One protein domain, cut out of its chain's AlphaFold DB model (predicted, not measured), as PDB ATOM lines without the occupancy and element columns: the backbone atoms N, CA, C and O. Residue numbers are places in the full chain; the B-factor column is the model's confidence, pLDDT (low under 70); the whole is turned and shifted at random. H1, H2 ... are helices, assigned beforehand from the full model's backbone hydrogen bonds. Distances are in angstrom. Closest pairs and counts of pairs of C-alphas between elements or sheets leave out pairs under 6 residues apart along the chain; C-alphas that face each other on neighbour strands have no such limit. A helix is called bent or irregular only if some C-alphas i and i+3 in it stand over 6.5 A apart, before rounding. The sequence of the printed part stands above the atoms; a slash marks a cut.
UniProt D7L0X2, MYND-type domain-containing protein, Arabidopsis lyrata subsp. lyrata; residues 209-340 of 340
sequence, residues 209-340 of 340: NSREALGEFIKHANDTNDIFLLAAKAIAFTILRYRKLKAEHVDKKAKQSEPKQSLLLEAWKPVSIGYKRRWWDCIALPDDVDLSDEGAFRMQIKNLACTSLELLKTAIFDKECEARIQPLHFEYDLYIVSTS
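What this domain is: This is residues 209 to 340 of the 340 residues of the protein "MYND-type domain-containing protein" of Arabidopsis lyrata subsp. lyrata (UniProt D7L0X2). Two long helices, H2 and H5, overlap where H2's first turns meet H5's last ones, and from there reach toward opposite ends of an elongated body. H1 packs along H5 and completes a three-helix bundle, H1, H2 and H5; H3 folds back on H2, and little H4 packs on H5. The 132 printed residues hold six named helices, H1 to H6 in chain order, and no named strand: all helix. The whole is only just loose, close to compact, with a radius of gyration of the C-alphas of 17.1 A and spans of 60 by 33 by 23 A.

How they stand to each other: H1, residues 211 to 224, and H2, residues 227 to 252, form a helical hairpin at a steep tilt of 38 degrees; their closest C-alphas, Ala 221 and Phe 228, are 5.5 A apart. H3, residues 260 to 272, touches H2 in a second hairpin, the closest C-alphas being Tyr 242 and Ala 267, 5.1 A. H5, residues 291 to 316, touches H1 with residues 304 to 316 alone, opposite ways at a shallow tilt of 19 degrees; the C-alphas of Leu 214 and Ala 315 are closest, 4.8 A. H5 also touches H2, the same way at a steep tilt of 42 degrees, the closest C-alphas being Phe 228 and Ser 308, 6.8 A. H4, residues 279 to 282, touches H5, closest at C-alphas 280 and 298, 5.5 A. H6, residues 319 to 325, touches no helix. Each O i to N i+4 pair is within hydrogen-bond range in H1 and H2, against 7 of 9 in H3, 20 of 22 in H5 and 2 of 3 in H6; H4 is too short for such a pair.

Where its parts are: H1 begins at C-alpha 211, (42.649, 14.011, -31.703), and spans 19.8 A. H2 and H5 each span 37.6 A, H3 17.5 A, H6 9.6 A and H4 5.4 A. H3 and H5 are irregular: C-alphas 267 and 270 are 7.3 A apart, 292 and 295 7.4 A. H6 ends at C-alpha 325, (35.013, 19.294, -49.322).

The domain as a whole: The farthest C-alphas, Lys 255 and Asp 288, are 60.6 A apart. The printed part has no cut, and no link between helices is long. Residues 250 to 256, of which 250 to 252 belong to H2, stand free. Residues 326 to 340, up to the chain's last residue, hold no named element. The mean pLDDT of the printed part is 78.5; residues 252 to 261, 275 to 276 and 319 to 340 are under 70.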
ATOM      1  N   ASN A 209      41.923  12.581 -37.949       91.88
ATOM      2  CA  ASN A 209      43.293  12.924 -38.341       91.88
ATOM      3  C   ASN A 209      44.080  13.582 -37.204       91.88
ATOM      4  O   ASN A 209      45.291  13.390 -37.110       91.88
ATOM      5  N   SER A 210      43.405  14.352 -36.347       94.25
ATOM      6  CA  SER A 210      44.006  14.970 -35.166       94.25
ATOM      7  C   SER A 210      43.048  14.928 -33.977       94.25
ATOM      8  O   SER A 210      42.048  15.645 -33.935       94.25
ATOM      9  N   ARG A 211      43.384  14.100 -32.978       93.75
ATOM     10  CA  ARG A 211      42.649  14.011 -31.703       93.75
ATOM     11  C   ARG A 211      42.768  15.294 -30.878       93.75
ATOM     12  O   ARG A 211      41.849  15.627 -30.139       93.75
ATOM     13  N   GLU A 212      43.885  16.001 -31.016       95.19
ATOM     14  CA  GLU A 212      44.141  17.280 -30.348       95.19
ATOM     15  C   GLU A 212      43.202  18.359 -30.897       95.19
ATOM     16  O   GLU A 212      42.434  18.941 -30.133       95.19
ATOM     17  N   ALA A 213      43.156  18.525 -32.224       95.69
ATOM     18  CA  ALA A 213      42.238  19.464 -32.873       95.69
ATOM     19  C   ALA A 213      40.767  19.092 -32.633       95.69
ATOM     20  O   ALA A 213      39.918  19.967 -32.476       95.69
ATOM     21  N   LEU A 214      40.451  17.793 -32.555       96.75
ATOM     22  CA  LEU A 214      39.114  17.337 -32.180       96.75
ATOM     23  C   LEU A 214      38.753  17.748 -30.743       96.75
ATOM     24  O   LEU A 214      37.625  18.163 -30.491       96.75
ATOM     25  N   GLY A 215      39.702  17.661 -29.808       95.81
ATOM     26  CA  GLY A 215      39.526  18.143 -28.439       95.81
ATOM     27  C   GLY A 215      39.279  19.652 -28.380       95.81
ATOM     28  O   GLY A 215      38.366  20.093 -27.683       95.81
ATOM     29  N   GLU A 216      40.031  20.438 -29.155       97.38
ATOM     30  CA  GLU A 216      39.820  21.887 -29.284       97.38
ATOM     31  C   GLU A 216      38.448  22.218 -29.882       97.38
ATOM     32  O   GLU A 216      37.747  23.087 -29.364       97.38
ATOM     33  N   PHE A 217      38.028  21.488 -30.919       96.75
ATOM     34  CA  PHE A 217      36.695  21.605 -31.504       96.75
ATOM     35  C   PHE A 217      35.588  21.329 -30.474       96.75
ATOM     36  O   PHE A 217      34.659  22.127 -30.344       96.75
ATOM     37  N   ILE A 218      35.684  20.220 -29.732       94.69
ATOM     38  CA  ILE A 218      34.684  19.840 -28.719       94.69
ATOM     39  C   ILE A 218      34.621  20.895 -27.616       94.69
ATOM     40  O   ILE A 218      33.529  21.280 -27.200       94.69
ATOM     41  N   LYS A 219      35.778  21.387 -27.164       94.50
ATOM     42  CA  LYS A 219      35.847  22.460 -26.175       94.50
ATOM     43  C   LYS A 219      35.166  23.729 -26.689       94.50
ATOM     44  O   LYS A 219      34.268  24.229 -26.026       94.50
ATOM     45  N   HIS A 220      35.521  24.193 -27.889       94.94
ATOM     46  CA  HIS A 220      34.888  25.356 -28.520       94.94
ATOM     47  C   HIS A 220      33.370  25.192 -28.611       94.94
ATOM     48  O   HIS A 220      32.635  26.120 -28.289       94.94
ATOM     49  N   ALA A 221      32.887  24.018 -29.020       93.31
ATOM     50  CA  ALA A 221      31.457  23.752 -29.116       93.31
ATOM     51  C   ALA A 221      30.757  23.811 -27.751       93.31
ATOM     52  O   ALA A 221      29.731  24.471 -27.629       93.31
ATOM     53  N   ASN A 222      31.327  23.189 -26.716       90.38
ATOM     54  CA  ASN A 222      30.762  23.232 -25.365       90.38
ATOM     55  C   ASN A 222      30.796  24.641 -24.748       90.38
ATOM     56  O   ASN A 222      29.864  25.002 -24.038       90.38
ATOM     57  N   ASP A 223      31.839  25.427 -25.030       92.44
ATOM     58  CA  ASP A 223      32.016  26.780 -24.487       92.44
ATOM     59  C   ASP A 223      31.156  27.831 -25.217       92.44
ATOM     60  O   ASP A 223      30.950  28.925 -24.693       92.44
ATOM     61  N   THR A 224      30.678  27.539 -26.436       91.31
ATOM     62  CA  THR A 224      29.981  28.527 -27.281       91.31
ATOM     63  C   THR A 224      28.575  28.105 -27.682       91.31
ATOM     64  O   THR A 224      27.622  28.823 -27.387       91.31
ATOM     65  N   ASN A 225      28.422  26.984 -28.391       87.94
ATOM     66  CA  ASN A 225      27.125  26.481 -28.825       87.94
ATOM     67  C   ASN A 225      27.207  24.993 -29.221       87.94
ATOM     68  O   ASN A 225      27.950  24.604 -30.129       87.94
ATOM     69  N   ASP A 226      26.417  24.151 -28.560       87.50
ATOM     70  CA  ASP A 226      26.445  22.692 -28.713       87.50
ATOM     71  C   ASP A 226      25.924  22.216 -30.081       87.50
ATOM     72  O   ASP A 226      26.258  21.120 -30.541       87.50
ATOM     73  N   ILE A 227      25.196  23.087 -30.780       87.75
ATOM     74  CA  ILE A 227      24.782  22.974 -32.177       87.75
ATOM     75  C   ILE A 227      25.935  22.479 -33.071       87.75
ATOM     76  O   ILE A 227      25.739  21.618 -33.937       87.75
ATOM     77  N   PHE A 228      27.165  22.947 -32.818       91.44
ATOM     78  CA  PHE A 228      28.364  22.566 -33.566       91.44
ATOM     79  C   PHE A 228      28.658  21.068 -33.483       91.44
ATOM     80  O   PHE A 228      29.069  20.477 -34.482       91.44
ATOM     81  N   LEU A 229      28.362  20.417 -32.356       92.94
ATOM     82  CA  LEU A 229      28.512  18.968 -32.208       92.94
ATOM     83  C   LEU A 229      27.543  18.205 -33.122       92.94
ATOM     84  O   LEU A 229      27.929  17.197 -33.723       92.94
ATOM     85  N   LEU A 230      26.304  18.687 -33.286       91.25
ATOM     86  CA  LEU A 230      25.348  18.059 -34.203       91.25
ATOM     87  C   LEU A 230      25.773  18.263 -35.661       91.25
ATOM     88  O   LEU A 230      25.708  17.326 -36.461       91.25
ATOM     89  N   ALA A 231      26.271  19.459 -35.988       90.56
ATOM     90  CA  ALA A 231      26.851  19.765 -37.295       90.56
ATOM     91  C   ALA A 231      27.977  18.798 -37.650       90.56
ATOM     92  O   ALA A 231      27.977  18.196 -38.723       90.56
ATOM     93  N   ALA A 232      28.914  18.611 -36.718       93.44
ATOM     94  CA  ALA A 232      30.023  17.693 -36.889       93.44
ATOM     95  C   ALA A 232      29.532  16.266 -37.133       93.44
ATOM     96  O   ALA A 232      30.074  15.586 -38.003       93.44
ATOM     97  N   LYS A 233      28.466  15.830 -36.448       94.06
ATOM     98  CA  LYS A 233      27.860  14.512 -36.673       94.06
ATOM     99  C   LYS A 233      27.290  14.373 -38.090       94.06
ATOM    100  O   LYS A 233      27.542  13.361 -38.740       94.06
ATOM    101  N   ALA A 234      26.611  15.398 -38.614       91.94
ATOM    102  CA  ALA A 234      26.120  15.421 -39.999       91.94
ATOM    103  C   ALA A 234      27.254  15.436 -41.045       91.94
ATOM    104  O   ALA A 234      27.167  14.774 -42.087       91.94
ATOM    105  N   ILE A 235      28.343  16.152 -40.755       91.19
ATOM    106  CA  ILE A 235      29.545  16.201 -41.595       91.19
ATOM    107  C   ILE A 235      30.229  14.837 -41.631       91.19
ATOM    108  O   ILE A 235      30.455  14.292 -42.712       91.19
ATOM    109  N   ALA A 236      30.506  14.261 -40.461       94.19
ATOM    110  CA  ALA A 236      31.113  12.944 -40.331       94.19
ATOM    111  C   ALA A 236      30.263  11.874 -41.030       94.19
ATOM    112  O   ALA A 236      30.799  11.077 -41.801       94.19
ATOM    113  N   PHE A 237      28.938  11.928 -40.865       94.25
ATOM    114  CA  PHE A 237      27.998  11.074 -41.589       94.25
ATOM    115  C   PHE A 237      28.138  11.170 -43.102       94.25
ATOM    116  O   PHE A 237      28.226  10.151 -43.789       94.25
ATOM    117  N   THR A 238      28.222  12.385 -43.631       91.31
ATOM    118  CA  THR A 238      28.376  12.599 -45.071       91.31
ATOM    119  C   THR A 238      29.718  12.061 -45.573       91.31
ATOM    120  O   THR A 238      29.759  11.389 -46.606       91.31
ATOM    121  N   ILE A 239      30.806  12.296 -44.832       91.19
ATOM    122  CA  ILE A 239      32.151  11.813 -45.174       91.19
ATOM    123  C   ILE A 239      32.187  10.280 -45.192       91.19
ATOM    124  O   ILE A 239      32.617   9.689 -46.187       91.19
ATOM    125  N   LEU A 240      31.712   9.622 -44.132       93.62
ATOM    126  CA  LEU A 240      31.729   8.160 -44.021       93.62
ATOM    127  C   LEU A 240      30.814   7.505 -45.061       93.62
ATOM    128  O   LEU A 240      31.214   6.547 -45.730       93.62
ATOM    129  N   ARG A 241      29.629   8.076 -45.299       93.25
ATOM    130  CA  ARG A 241      28.727   7.617 -46.361       93.25
ATOM    131  C   ARG A 241      29.354   7.757 -47.748       93.25
ATOM    132  O   ARG A 241      29.249   6.830 -48.551       93.25
ATOM    133  N   TYR A 242      30.030   8.870 -48.032       90.19
ATOM    134  CA  TYR A 242      30.765   9.058 -49.286       90.19
ATOM    135  C   TYR A 242      31.877   8.013 -49.446       90.19
ATOM    136  O   TYR A 242      31.978   7.391 -50.506       90.19
ATOM    137  N   ARG A 243      32.674   7.767 -48.395       90.50
ATOM    138  CA  ARG A 243      33.730   6.742 -48.401       90.50
ATOM    139  C   ARG A 243      33.161   5.353 -48.711       90.50
ATOM    140  O   ARG A 243      33.706   4.665 -49.571       90.50
ATOM    141  N   LYS A 244      32.027   4.986 -48.101       92.06
ATOM    142  CA  LYS A 244      31.324   3.718 -48.358       92.06
ATOM    143  C   LYS A 244      30.831   3.602 -49.804       92.06
ATOM    144  O   LYS A 244      31.160   2.635 -50.485       92.06
ATOM    145  N   LEU A 245      30.121   4.616 -50.308       90.25
ATOM    146  CA  LEU A 245      29.634   4.647 -51.696       90.25
ATOM    147  C   LEU A 245      30.778   4.547 -52.712       90.25
ATOM    148  O   LEU A 245      30.659   3.868 -53.730       90.25
ATOM    149  N   LYS A 246      31.901   5.211 -52.430       87.50
ATOM    150  CA  LYS A 246      33.099   5.161 -53.266       87.50
ATOM    151  C   LYS A 246      33.735   3.771 -53.265       87.50
ATOM    152  O   LYS A 246      34.073   3.294 -54.345       87.50
ATOM    153  N   ALA A 247      33.898   3.139 -52.102       88.06
ATOM    154  CA  ALA A 247      34.443   1.783 -52.005       88.06
ATOM    155  C   ALA A 247      33.589   0.794 -52.814       88.06
ATOM    156  O   ALA A 247      34.099   0.128 -53.711       88.06
ATOM    157  N   GLU A 248      32.267   0.829 -52.627       87.31
ATOM    158  CA  GLU A 248      31.342   0.002 -53.405       87.31
ATOM    159  C   GLU A 248      31.407   0.284 -54.915       87.31
ATOM    160  O   GLU A 248      31.226  -0.627 -55.721       87.31
ATOM    161  N   HIS A 249      31.634   1.536 -55.324       81.88
ATOM    162  CA  HIS A 249      31.757   1.897 -56.736       81.88
ATOM    163  C   HIS A 249      33.044   1.342 -57.365       81.88
ATOM    164  O   HIS A 249      33.004   0.832 -58.487       81.88
ATOM    165  N   VAL A 250      34.165   1.405 -56.637       78.50
ATOM    166  CA  VAL A 250      35.448   0.817 -57.056       78.50
ATOM    167  C   VAL A 250      35.316  -0.701 -57.205       78.50
ATOM    168  O   VAL A 250      35.755  -1.244 -58.219       78.50
ATOM    169  N   ASP A 251      34.628  -1.359 -56.269       70.50
ATOM    170  CA  ASP A 251      34.402  -2.809 -56.298       70.50
ATOM    171  C   ASP A 251      33.446  -3.240 -57.427       70.50
ATOM    172  O   ASP A 251      33.591  -4.321 -58.001       70.50
ATOM    173  N   LYS A 252      32.466  -2.393 -57.785       69.56
ATOM    174  CA  LYS A 252      31.417  -2.723 -58.767       69.56
ATOM    175  C   LYS A 252      31.804  -2.468 -60.227       69.56
ATOM    176  O   LYS A 252      31.165  -3.076 -61.087       69.56
ATOM    177  N   LYS A 253      32.790  -1.615 -60.570       57.88
ATOM    178  CA  LYS A 253      33.168  -1.382 -61.987       57.88
ATOM    179  C   LYS A 253      34.542  -0.725 -62.218       57.88
ATOM    180  O   LYS A 253      34.736   0.463 -62.003       57.88
ATOM    181  N   ALA A 254      35.395  -1.460 -62.939       52.62
ATOM    182  CA  ALA A 254      36.467  -0.955 -63.810       52.62
ATOM    183  C   ALA A 254      35.946  -0.417 -65.173       52.62
ATOM    184  O   ALA A 254      36.706  -0.292 -66.133       52.62
ATOM    185  N   LYS A 255      34.635  -0.153 -65.313       51.41
ATOM    186  CA  LYS A 255      34.009   0.273 -66.579       51.41
ATOM    187  C   LYS A 255      32.946   1.349 -66.334       51.41
ATOM    188  O   LYS A 255      31.842   1.022 -65.916       51.41
ATOM    189  N   GLN A 256      33.294   2.578 -66.725       53.53
ATOM    190  CA  GLN A 256      32.561   3.860 -66.669       53.53
ATOM    191  C   GLN A 256      32.860   4.725 -65.436       53.53
ATOM    192  O   GLN A 256      32.608   4.329 -64.305       53.53
ATOM    193  N   SER A 257      33.412   5.921 -65.683       54.59
ATOM    194  CA  SER A 257      33.712   6.912 -64.650       54.59
ATOM    195  C   SER A 257      32.454   7.715 -64.316       54.59
ATOM    196  O   SER A 257      32.169   8.724 -64.963       54.59
ATOM    197  N   GLU A 258      31.704   7.292 -63.301       57.00
ATOM    198  CA  GLU A 258      30.778   8.222 -62.650       57.00
ATOM    199  C   GLU A 258      31.609   9.374 -62.057       57.00
ATOM    200  O   GLU A 258      32.647   9.134 -61.421       57.00
ATOM    201  N   PRO A 259      31.216  10.639 -62.267       62.12
ATOM    202  CA  PRO A 259      31.931  11.761 -61.687       62.12
ATOM    203  C   PRO A 259      31.898  11.646 -60.162       62.12
ATOM    204  O   PRO A 259      30.832  11.578 -59.563       62.12
ATOM    205  N   LYS A 260      33.056  11.707 -59.498       65.19
ATOM    206  CA  LYS A 260      33.172  11.666 -58.021       65.19
ATOM    207  C   LYS A 260      32.274  12.687 -57.283       65.19
ATOM    208  O   LYS A 260      31.988  12.500 -56.107       65.19
ATOM    209  N   GLN A 261      31.829  13.752 -57.957       68.69
ATOM    210  CA  GLN A 261      30.864  14.732 -57.437       68.69
ATOM    211  C   GLN A 261      29.438  14.157 -57.297       68.69
ATOM    212  O   GLN A 261      28.741  14.517 -56.356       68.69
ATOM    213  N   SER A 262      29.044  13.215 -58.161       77.69
ATOM    214  CA  SER A 262      27.774  12.468 -58.098       77.69
ATOM    215  C   SER A 262      27.653  11.687 -56.781       77.69
ATOM    216  O   SER A 262      26.656  11.792 -56.072       77.69
ATOM    217  N   LEU A 263      28.730  11.000 -56.375       83.50
ATOM    218  CA  LEU A 263      28.764  10.218 -55.133       83.50
ATOM    219  C   LEU A 263      28.676  11.086 -53.872       83.50
ATOM    220  O   LEU A 263      28.047  10.685 -52.898       83.50
ATOM    221  N   LEU A 264      29.300  12.269 -53.879       82.00
ATOM    222  CA  LEU A 264      29.211  13.203 -52.755       82.00
ATOM    223  C   LEU A 264      27.794  13.773 -52.617       82.00
ATOM    224  O   LEU A 264      27.278  13.843 -51.508       82.00
ATOM    225  N   LEU A 265      27.146  14.126 -53.733       80.69
ATOM    226  CA  LEU A 265      25.752  14.574 -53.724       80.69
ATOM    227  C   LEU A 265      24.805  13.472 -53.230       80.69
ATOM    228  O   LEU A 265      23.901  13.758 -52.450       80.69
ATOM    229  N   GLU A 266      25.041  12.213 -53.604       85.50
ATOM    230  CA  GLU A 266      24.268  11.070 -53.098       85.50
ATOM    231  C   GLU A 266      24.541  10.782 -51.608       85.50
ATOM    232  O   GLU A 266      23.635  10.386 -50.867       85.50
ATOM    233  N   ALA A 267      25.767  11.018 -51.128       88.62
ATOM    234  CA  ALA A 267      26.087  10.950 -49.703       88.62
ATOM    235  C   ALA A 267      25.395  12.069 -48.906       88.62
ATOM    236  O   ALA A 267      24.841  11.810 -47.841       88.62
ATOM    237  N   TRP A 268      25.372  13.290 -49.446       86.44
ATOM    238  CA  TRP A 268      24.738  14.465 -48.841       86.44
ATOM    239  C   TRP A 268      23.205  14.445 -48.919       86.44
ATOM    240  O   TRP A 268      22.529  15.121 -48.143       86.44
ATOM    241  N   LYS A 269      22.634  13.660 -49.840       87.06
ATOM    242  CA  LYS A 269      21.197  13.630 -50.147       87.06
ATOM    243  C   LYS A 269      20.266  13.561 -48.926       87.06
ATOM    244  O   LYS A 269      19.292  14.306 -48.925       87.06
ATOM    245  N   PRO A 270      20.519  12.745 -47.882       88.69
ATOM    246  CA  PRO A 270      19.642  12.715 -46.711       88.69
ATOM    247  C   PRO A 270      19.573  14.052 -45.963       88.69
ATOM    248  O   PRO A 270      18.507  14.432 -45.489       88.69
ATOM    249  N   VAL A 271      20.690  14.784 -45.902       86.00
ATOM    250  CA  VAL A 271      20.764  16.104 -45.260       86.00
ATOM    251  C   VAL A 271      20.183  17.182 -46.178       86.00
ATOM    252  O   VAL A 271      19.499  18.096 -45.726       86.00
ATOM    253  N   SER A 272      20.364  17.040 -47.494       81.62
ATOM    254  CA  SER A 272      19.907  18.019 -48.486       81.62
ATOM    255  C   SER A 272      18.380  18.120 -48.634       81.62
ATOM    256  O   SER A 272      17.891  19.045 -49.282       81.62
ATOM    257  N   ILE A 273      17.620  17.196 -48.043       82.31
ATOM    258  CA  ILE A 273      16.149  17.220 -48.011       82.31
ATOM    259  C   ILE A 273      15.617  18.116 -46.873       82.31
ATOM    260  O   ILE A 273      14.435  18.479 -46.879       82.31
ATOM    261  N   GLY A 274      16.478  18.521 -45.933       77.12
ATOM    262  CA  GLY A 274      16.154  19.454 -44.854       77.12
ATOM    263  C   GLY A 274      15.803  20.871 -45.329       77.12
ATOM    264  O   GLY A 274      15.810  21.189 -46.521       77.12
ATOM    265  N   TYR A 275      15.443  21.726 -44.373       68.00
ATOM    266  CA  TYR A 275      15.314  23.168 -44.594       68.00
ATOM    267  C   TYR A 275      16.694  23.778 -44.861       68.00
ATOM    268  O   TYR A 275      17.658  23.290 -44.293       68.00
ATOM    269  N   LYS A 276      16.800  24.795 -45.730       68.62
ATOM    270  CA  LYS A 276      18.086  25.257 -46.295       68.62
ATOM    271  C   LYS A 276      18.440  26.724 -46.034       68.62
ATOM    272  O   LYS A 276      19.009  27.381 -46.902       68.62
ATOM    273  N   ARG A 277      18.036  27.280 -44.888       72.19
ATOM    274  CA  ARG A 277      18.477  28.630 -44.509       72.19
ATOM    275  C   ARG A 277      19.627  28.581 -43.526       72.19
ATOM    276  O   ARG A 277      19.540  27.883 -42.519       72.19
ATOM    277  N   ARG A 278      20.569  29.471 -43.818       76.44
ATOM    278  CA  ARG A 278      21.708  29.898 -43.020       76.44
ATOM    279  C   ARG A 278      21.343  30.057 -41.556       76.44
ATOM    280  O   ARG A 278      20.571  30.948 -41.218       76.44
ATOM    281  N   TRP A 279      21.938  29.230 -40.700       80.81
ATOM    282  CA  TRP A 279      21.669  29.237 -39.258       80.81
ATOM    283  C   TRP A 279      21.750  30.639 -38.629       80.81
ATOM    284  O   TRP A 279      20.756  31.083 -38.056       80.81
ATOM    285  N   TRP A 280      22.855  31.392 -38.786       81.25
ATOM    286  CA  TRP A 280      22.900  32.752 -38.213       81.25
ATOM    287  C   TRP A 280      21.912  33.703 -38.878       81.25
ATOM    288  O   TRP A 280      21.560  34.663 -38.222       81.25
ATOM    289  N   ASP A 281      21.395  33.456 -40.084       81.88
ATOM    290  CA  ASP A 281      20.378  34.322 -40.703       81.88
ATOM    291  C   ASP A 281      18.954  34.033 -40.184       81.88
ATOM    292  O   ASP A 281      18.046  34.825 -40.429       81.88
ATOM    293  N   CYS A 282      18.721  32.900 -39.505       83.00
ATOM    294  CA  CYS A 282      17.372  32.470 -39.115       83.00
ATOM    295  C   CYS A 282      17.164  32.172 -37.627       83.00
ATOM    296  O   CYS A 282      16.024  31.933 -37.236       83.00
ATOM    297  N   ILE A 283      18.208  32.176 -36.795       84.94
ATOM    298  CA  ILE A 283      18.021  32.109 -35.338       84.94
ATOM    299  C   ILE A 283      17.242  33.320 -34.820       84.94
ATOM    300  O   ILE A 283      17.362  34.424 -35.360       84.94
ATOM    301  N   ALA A 284      16.464  33.115 -33.760       87.88
ATOM    302  CA  ALA A 284      15.838  34.214 -33.042       87.88
ATOM    303  C   ALA A 284      16.913  35.138 -32.450       87.88
ATOM    304  O   ALA A 284      17.992  34.676 -32.066       87.88
ATOM    305  N   LEU A 285      16.620  36.438 -32.411       88.88
ATOM    306  CA  LEU A 285      17.410  37.367 -31.615       88.88
ATOM    307  C   LEU A 285      17.113  37.095 -30.135       88.88
ATOM    308  O   LEU A 285      15.940  36.938 -29.795       88.88
ATOM    309  N   PRO A 286      18.141  37.005 -29.280       90.31
ATOM    310  CA  PRO A 286      17.949  37.025 -27.838       90.31
ATOM    311  C   PRO A 286      17.209  38.293 -27.389       90.31
ATOM    312  O   PRO A 286      17.363  39.346 -28.009       90.31
ATOM    313  N   ASP A 287      16.447  38.203 -26.298       90.94
ATOM    314  CA  ASP A 287      15.651  39.327 -25.774       90.94
ATOM    315  C   ASP A 287      16.513  40.537 -25.358       90.94
ATOM    316  O   ASP A 287      16.020  41.662 -25.284       90.94
ATOM    317  N   ASP A 288      17.801  40.317 -25.089       91.75
ATOM    318  CA  ASP A 288      18.783  41.333 -24.707       91.75
ATOM    319  C   ASP A 288      19.510  41.985 -25.898       91.75
ATOM    320  O   ASP A 288      20.335  42.877 -25.693       91.75
ATOM    321  N   VAL A 289      19.202  41.585 -27.139       90.44
ATOM    322  CA  VAL A 289      19.780  42.171 -28.357       90.44
ATOM    323  C   VAL A 289      18.794  43.150 -28.993       90.44
ATOM    324  O   VAL A 289      17.740  42.762 -29.497       90.44
ATOM    325  N   ASP A 290      19.164  44.432 -29.026       92.62
ATOM    326  CA  ASP A 290      18.398  45.459 -29.734       92.62
ATOM    327  C   ASP A 290      18.413  45.204 -31.254       92.62
ATOM    328  O   ASP A 290      19.411  44.761 -31.827       92.62
ATOM    329  N   LEU A 291      17.311  45.524 -31.941       90.75
ATOM    330  CA  LEU A 291      17.196  45.371 -33.399       90.75
ATOM    331  C   LEU A 291      18.284  46.137 -34.170       90.75
ATOM    332  O   LEU A 291      18.674  45.726 -35.262       90.75
ATOM    333  N   SER A 292      18.787  47.242 -33.622       93.81
ATOM    334  CA  SER A 292      19.899  47.998 -34.205       93.81
ATOM    335  C   SER A 292      21.234  47.244 -34.173       93.81
ATOM    336  O   SER A 292      22.070  47.463 -35.053       93.81
ATOM    337  N   ASP A 293      21.399  46.298 -33.244       94.44
ATOM    338  CA  ASP A 293      22.595  45.467 -33.076       94.44
ATOM    339  C   ASP A 293      22.487  44.100 -33.773       94.44
ATOM    340  O   ASP A 293      23.454  43.327 -33.776       94.44
ATOM    341  N   GLU A 294      21.362  43.804 -34.442       93.69
ATOM    342  CA  GLU A 294      21.149  42.535 -35.149       93.69
ATOM    343  C   GLU A 294      22.328  42.207 -36.075       93.69
ATOM    344  O   GLU A 294      22.879  41.109 -36.022       93.69
ATOM    345  N   GLY A 295      22.791  43.162 -36.886       93.19
ATOM    346  CA  GLY A 295      23.905  42.926 -37.809       93.19
ATOM    347  C   GLY A 295      25.192  42.462 -37.112       93.19
ATOM    348  O   GLY A 295      25.892  41.582 -37.624       93.19
ATOM    349  N   ALA A 296      25.491  43.014 -35.931       93.56
ATOM    350  CA  ALA A 296      26.658  42.639 -35.138       93.56
ATOM    351  C   ALA A 296      26.488  41.246 -34.517       93.56
ATOM    352  O   ALA A 296      27.397  40.418 -34.621       93.56
ATOM    353  N   PHE A 297      25.306  40.953 -33.967       92.69
ATOM    354  CA  PHE A 297      24.967  39.632 -33.437       92.69
ATOM    355  C   PHE A 297      25.108  38.542 -34.511       92.69
ATOM    356  O   PHE A 297      25.831  37.560 -34.331       92.69
ATOM    357  N   ARG A 298      24.505  38.751 -35.686       90.06
ATOM    358  CA  ARG A 298      24.579  37.823 -36.827       90.06
ATOM    359  C   ARG A 298      26.035  37.567 -37.233       90.06
ATOM    360  O   ARG A 298      26.419  36.423 -37.472       90.06
ATOM    361  N   MET A 299      26.869  38.613 -37.254       89.00
ATOM    362  CA  MET A 299      28.304  38.506 -37.549       89.00
ATOM    363  C   MET A 299      29.072  37.715 -36.480       89.00
ATOM    364  O   MET A 299      29.965  36.936 -36.814       89.00
ATOM    365  N   GLN A 300      28.734  37.872 -35.201       91.25
ATOM    366  CA  GLN A 300      29.351  37.104 -34.121       91.25
ATOM    367  C   GLN A 300      29.064  35.606 -34.271       91.25
ATOM    368  O   GLN A 300      29.996  34.802 -34.256       91.25
ATOM    369  N   ILE A 301      27.804  35.226 -34.496       89.19
ATOM    370  CA  ILE A 301      27.418  33.821 -34.696       89.19
ATOM    371  C   ILE A 301      28.084  33.243 -35.950       89.19
ATOM    372  O   ILE A 301      28.598  32.121 -35.940       89.19
ATOM    373  N   LYS A 302      28.156  34.043 -37.016       86.38
ATOM    374  CA  LYS A 302      28.892  33.719 -38.237       86.38
ATOM    375  C   LYS A 302      30.376  33.420 -37.955       86.38
ATOM    376  O   LYS A 302      30.912  32.434 -38.462       86.38
ATOM    377  N   ASN A 303      31.035  34.222 -37.120       87.50
ATOM    378  CA  ASN A 303      32.430  33.999 -36.728       87.50
ATOM    379  C   ASN A 303      32.604  32.732 -35.877       87.50
ATOM    380  O   ASN A 303      33.543  31.973 -36.114       87.50
ATOM    381  N   LEU A 304      31.685  32.456 -34.944       90.31
ATOM    382  CA  LEU A 304      31.706  31.222 -34.148       90.31
ATOM    383  C   LEU A 304      31.618  29.973 -35.032       90.31
ATOM    384  O   LEU A 304      32.377  29.023 -34.830       90.31
ATOM    385  N   ALA A 305      30.739  29.997 -36.038       85.88
ATOM    386  CA  ALA A 305      30.604  28.912 -37.003       85.88
ATOM    387  C   ALA A 305      31.874  28.720 -37.849       85.88
ATOM    388  O   ALA A 305      32.284  27.582 -38.073       85.88
ATOM    389  N   CYS A 306      32.539  29.808 -38.264       84.94
ATOM    390  CA  CYS A 306      33.833  29.730 -38.951       84.94
ATOM    391  C   CYS A 306      34.903  29.054 -38.102       84.94
ATOM    392  O   CYS A 306      35.533  28.102 -38.558       84.94
ATOM    393  N   THR A 307      35.109  29.534 -36.874       89.00
ATOM    394  CA  THR A 307      36.124  28.976 -35.974       89.00
ATOM    395  C   THR A 307      35.858  27.498 -35.715       89.00
ATOM    396  O   THR A 307      36.763  26.674 -35.839       89.00
ATOM    397  N   SER A 308      34.600  27.145 -35.439       91.06
ATOM    398  CA  SER A 308      34.183  25.759 -35.234       91.06
ATOM    399  C   SER A 308      34.509  24.872 -36.442       91.06
ATOM    400  O   SER A 308      35.070  23.785 -36.291       91.06
ATOM    401  N   LEU A 309      34.225  25.349 -37.657       86.94
ATOM    402  CA  LEU A 309      34.507  24.611 -38.883       86.94
ATOM    403  C   LEU A 309      36.007  24.400 -39.110       86.94
ATOM    404  O   LEU A 309      36.401  23.306 -39.501       86.94
ATOM    405  N   GLU A 310      36.843  25.414 -38.893       88.06
ATOM    406  CA  GLU A 310      38.293  25.288 -39.099       88.06
ATOM    407  C   GLU A 310      38.928  24.287 -38.122       88.06
ATOM    408  O   GLU A 310      39.753  23.459 -38.525       88.06
ATOM    409  N   LEU A 311      38.473  24.277 -36.864       92.69
ATOM    410  CA  LEU A 311      38.867  23.256 -35.891       92.69
ATOM    411  C   LEU A 311      38.432  21.858 -36.356       92.69
ATOM    412  O   LEU A 311      39.239  20.926 -36.378       92.69
ATOM    413  N   LEU A 312      37.184  21.714 -36.815       93.56
ATOM    414  CA  LEU A 312      36.663  20.434 -37.298       93.56
ATOM    415  C   LEU A 312      37.397  19.934 -38.550       93.56
ATOM    416  O   LEU A 312      37.704  18.746 -38.653       93.56
ATOM    417  N   LYS A 313      37.706  20.822 -39.501       89.69
ATOM    418  CA  LYS A 313      38.496  20.497 -40.697       89.69
ATOM    419  C   LYS A 313      39.845  19.923 -40.300       89.69
ATOM    420  O   LYS A 313      40.206  18.840 -40.751       89.69
ATOM    421  N   THR A 314      40.543  20.612 -39.403       91.38
ATOM    422  CA  THR A 314      41.839  20.169 -38.879       91.38
ATOM    423  C   THR A 314      41.725  18.800 -38.197       91.38
ATOM    424  O   THR A 314      42.616  17.961 -38.327       91.38
ATOM    425  N   ALA A 315      40.604  18.542 -37.520       94.25
ATOM    426  CA  ALA A 315      40.348  17.287 -36.828       94.25
ATOM    427  C   ALA A 315      40.060  16.099 -37.764       94.25
ATOM    428  O   ALA A 315      40.604  15.018 -37.539       94.25
ATOM    429  N   ILE A 316      39.206  16.255 -38.789       92.75
ATOM    430  CA  ILE A 316      38.626  15.102 -39.515       92.75
ATOM    431  C   ILE A 316      38.803  15.124 -41.042       92.75
ATOM    432  O   ILE A 316      38.514  14.116 -41.690       92.75
ATOM    433  N   PHE A 317      39.255  16.228 -41.651       86.44
ATOM    434  CA  PHE A 317      39.383  16.307 -43.112       86.44
ATOM    435  C   PHE A 317      40.732  15.750 -43.544       86.44
ATOM    436  O   PHE A 317      41.784  16.257 -43.162       86.44
ATOM    437  N   ASP A 318      40.712  14.700 -44.360       76.50
ATOM    438  CA  ASP A 318      41.912  14.204 -45.039       76.50
ATOM    439  C   ASP A 318      42.192  14.994 -46.334       76.50
ATOM    440  O   ASP A 318      41.393  15.821 -46.770       76.50
ATOM    441  N   LYS A 319      43.322  14.718 -46.997       67.50
ATOM    442  CA  LYS A 319      43.696  15.374 -48.267       67.50
ATOM    443  C   LYS A 319      42.658  15.184 -49.384       67.50
ATOM    444  O   LYS A 319      42.587  15.990 -50.311       67.50
ATOM    445  N   GLU A 320      41.876  14.105 -49.339       65.31
ATOM    446  CA  GLU A 320      40.805  13.861 -50.307       65.31
ATOM    447  C   GLU A 320      39.579  14.733 -50.008       65.31
ATOM    448  O   GLU A 320      38.963  15.266 -50.938       65.31
ATOM    449  N   CYS A 321      39.277  14.923 -48.723       62.91
ATOM    450  CA  CYS A 321      38.290  15.865 -48.223       62.91
ATOM    451  C   CYS A 321      38.717  17.291 -48.569       62.91
ATOM    452  O   CYS A 321      37.959  18.029 -49.176       62.91
ATOM    453  N   GLU A 322      39.957  17.673 -48.311       55.84
ATOM    454  CA  GLU A 322      40.454  19.016 -48.587       55.84
ATOM    455  C   GLU A 322      40.290  19.401 -50.070       55.84
ATOM    456  O   GLU A 322      39.735  20.445 -50.373       55.84
ATOM    457  N   ALA A 323      40.578  18.526 -51.035       51.56
ATOM    458  CA  ALA A 323      40.414  18.865 -52.457       51.56
ATOM    459  C   ALA A 323      38.949  19.026 -52.949       51.56
ATOM    460  O   ALA A 323      38.724  19.470 -54.082       51.56
ATOM    461  N   ARG A 324      37.939  18.570 -52.187       56.78
ATOM    462  CA  ARG A 324      36.560  18.346 -52.706       56.78
ATOM    463  C   ARG A 324      35.428  18.700 -51.743       56.78
ATOM    464  O   ARG A 324      34.313  18.942 -52.191       56.78
ATOM    465  N   ILE A 325      35.759  18.772 -50.466       51.22
ATOM    466  CA  ILE A 325      35.013  19.294 -49.322       51.22
ATOM    467  C   ILE A 325      35.561  20.696 -48.953       51.22
ATOM    468  O   ILE A 325      34.927  21.410 -48.196       51.22
ATOM    469  N   GLN A 326      36.649  21.205 -49.558       38.03
ATOM    470  CA  GLN A 326      36.919  22.663 -49.565       38.03
ATOM    471  C   GLN A 326      35.761  23.503 -50.135       38.03
ATOM    472  O   GLN A 326      35.462  24.542 -49.560       38.03
ATOM    473  N   PRO A 327      35.067  23.084 -51.215       36.12
ATOM    474  CA  PRO A 327      33.802  23.695 -51.624       36.12
ATOM    475  C   PRO A 327      32.590  23.220 -50.811       36.12
ATOM    476  O   PRO A 327      31.489  23.685 -51.053       36.12
ATOM    477  N   LEU A 328      32.783  22.341 -49.827       39.56
ATOM    478  CA  LEU A 328      31.976  22.315 -48.603       39.56
ATOM    479  C   LEU A 328      32.640  23.257 -47.589       39.56
ATOM    480  O   LEU A 328      32.784  22.936 -46.409       39.56
ATOM    481  N   HIS A 329      33.000  24.467 -48.036       37.81
ATOM    482  CA  HIS A 329      32.720  25.627 -47.215       37.81
ATOM    483  C   HIS A 329      31.277  25.388 -46.781       37.81
ATOM    484  O   HIS A 329      30.330  25.656 -47.515       37.81
ATOM    485  N   PHE A 330      31.115  24.868 -45.569       40.41
ATOM    486  CA  PHE A 330      30.081  25.339 -44.696       40.41
ATOM    487  C   PHE A 330      30.376  26.843 -44.548       40.41
ATOM    488  O   PHE A 330      30.648  27.338 -43.464       40.41
ATOM    489  N   GLU A 331      30.193  27.614 -45.630       31.84
ATOM    490  CA  GLU A 331      29.118  28.562 -45.569       31.84
ATOM    491  C   GLU A 331      27.906  27.746 -45.097       31.84
ATOM    492  O   GLU A 331      27.021  27.355 -45.846       31.84
ATOM    493  N   TYR A 332      27.892  27.621 -43.768       36.34
ATOM    494  CA  TYR A 332      26.858  28.280 -43.061       36.34
ATOM    495  C   TYR A 332      25.558  27.538 -43.202       36.34
ATOM    496  O   TYR A 332      24.665  28.050 -43.849       36.34
ATOM    497  N   ASP A 333      25.453  26.379 -42.555       37.94
ATOM    498  CA  ASP A 333      24.166  25.735 -42.339       37.94
ATOM    499  C   ASP A 333      24.256  24.603 -41.317       37.94
ATOM    500  O   ASP A 333      24.337  23.414 -41.628       37.94
ATOM    501  N   LEU A 334      24.243  25.000 -40.046       34.16
ATOM    502  CA  LEU A 334      23.803  24.113 -38.988       34.16
ATOM    503  C   LEU A 334      22.284  24.031 -39.022       34.16
ATOM    504  O   LEU A 334      21.582  24.871 -38.465       34.16
ATOM    505  N   TYR A 335      21.774  23.011 -39.695       43.44
ATOM    506  CA  TYR A 335      20.354  22.714 -39.664       43.44
ATOM    507  C   TYR A 335      20.017  22.013 -38.354       43.44
ATOM    508  O   TYR A 335      20.139  20.795 -38.233       43.44
ATOM    509  N   ILE A 336      19.590  22.800 -37.373       32.06
ATOM    510  CA  ILE A 336      18.869  22.283 -36.215       32.06
ATOM    511  C   ILE A 336      17.433  22.745 -36.331       32.06
ATOM    512  O   ILE A 336      17.142  23.929 -36.485       32.06
ATOM    513  N   VAL A 337      16.536  21.767 -36.272       24.91
ATOM    514  CA  VAL A 337      15.130  21.993 -35.978       24.91
ATOM    515  C   VAL A 337      15.083  22.517 -34.546       24.91
ATOM    516  O   VAL A 337      15.117  21.735 -33.603       24.91
ATOM    517  N   SER A 338      15.066  23.839 -34.382       23.69
ATOM    518  CA  SER A 338      14.475  24.418 -33.183       23.69
ATOM    519  C   SER A 338      12.972  24.334 -33.391       23.69
ATOM    520  O   SER A 338      12.421  25.007 -34.265       23.69
ATOM    521  N   THR A 339      12.321  23.435 -32.665       22.81
ATOM    522  CA  THR A 339      10.892  23.571 -32.410       22.81
ATOM    523  C   THR A 339      10.746  24.792 -31.509       22.81
ATOM    524  O   THR A 339      11.053  24.710 -30.322       22.81
ATOM    525  N   SER A 340      10.382  25.925 -32.108       23.84
ATOM    526  CA  SER A 340       9.774  27.048 -31.390       23.84
ATOM    527  C   SER A 340       8.475  26.613 -30.735       23.84
ATOM    528  O   SER A 340       7.715  25.906 -31.445       23.84
TER     529      SER A 340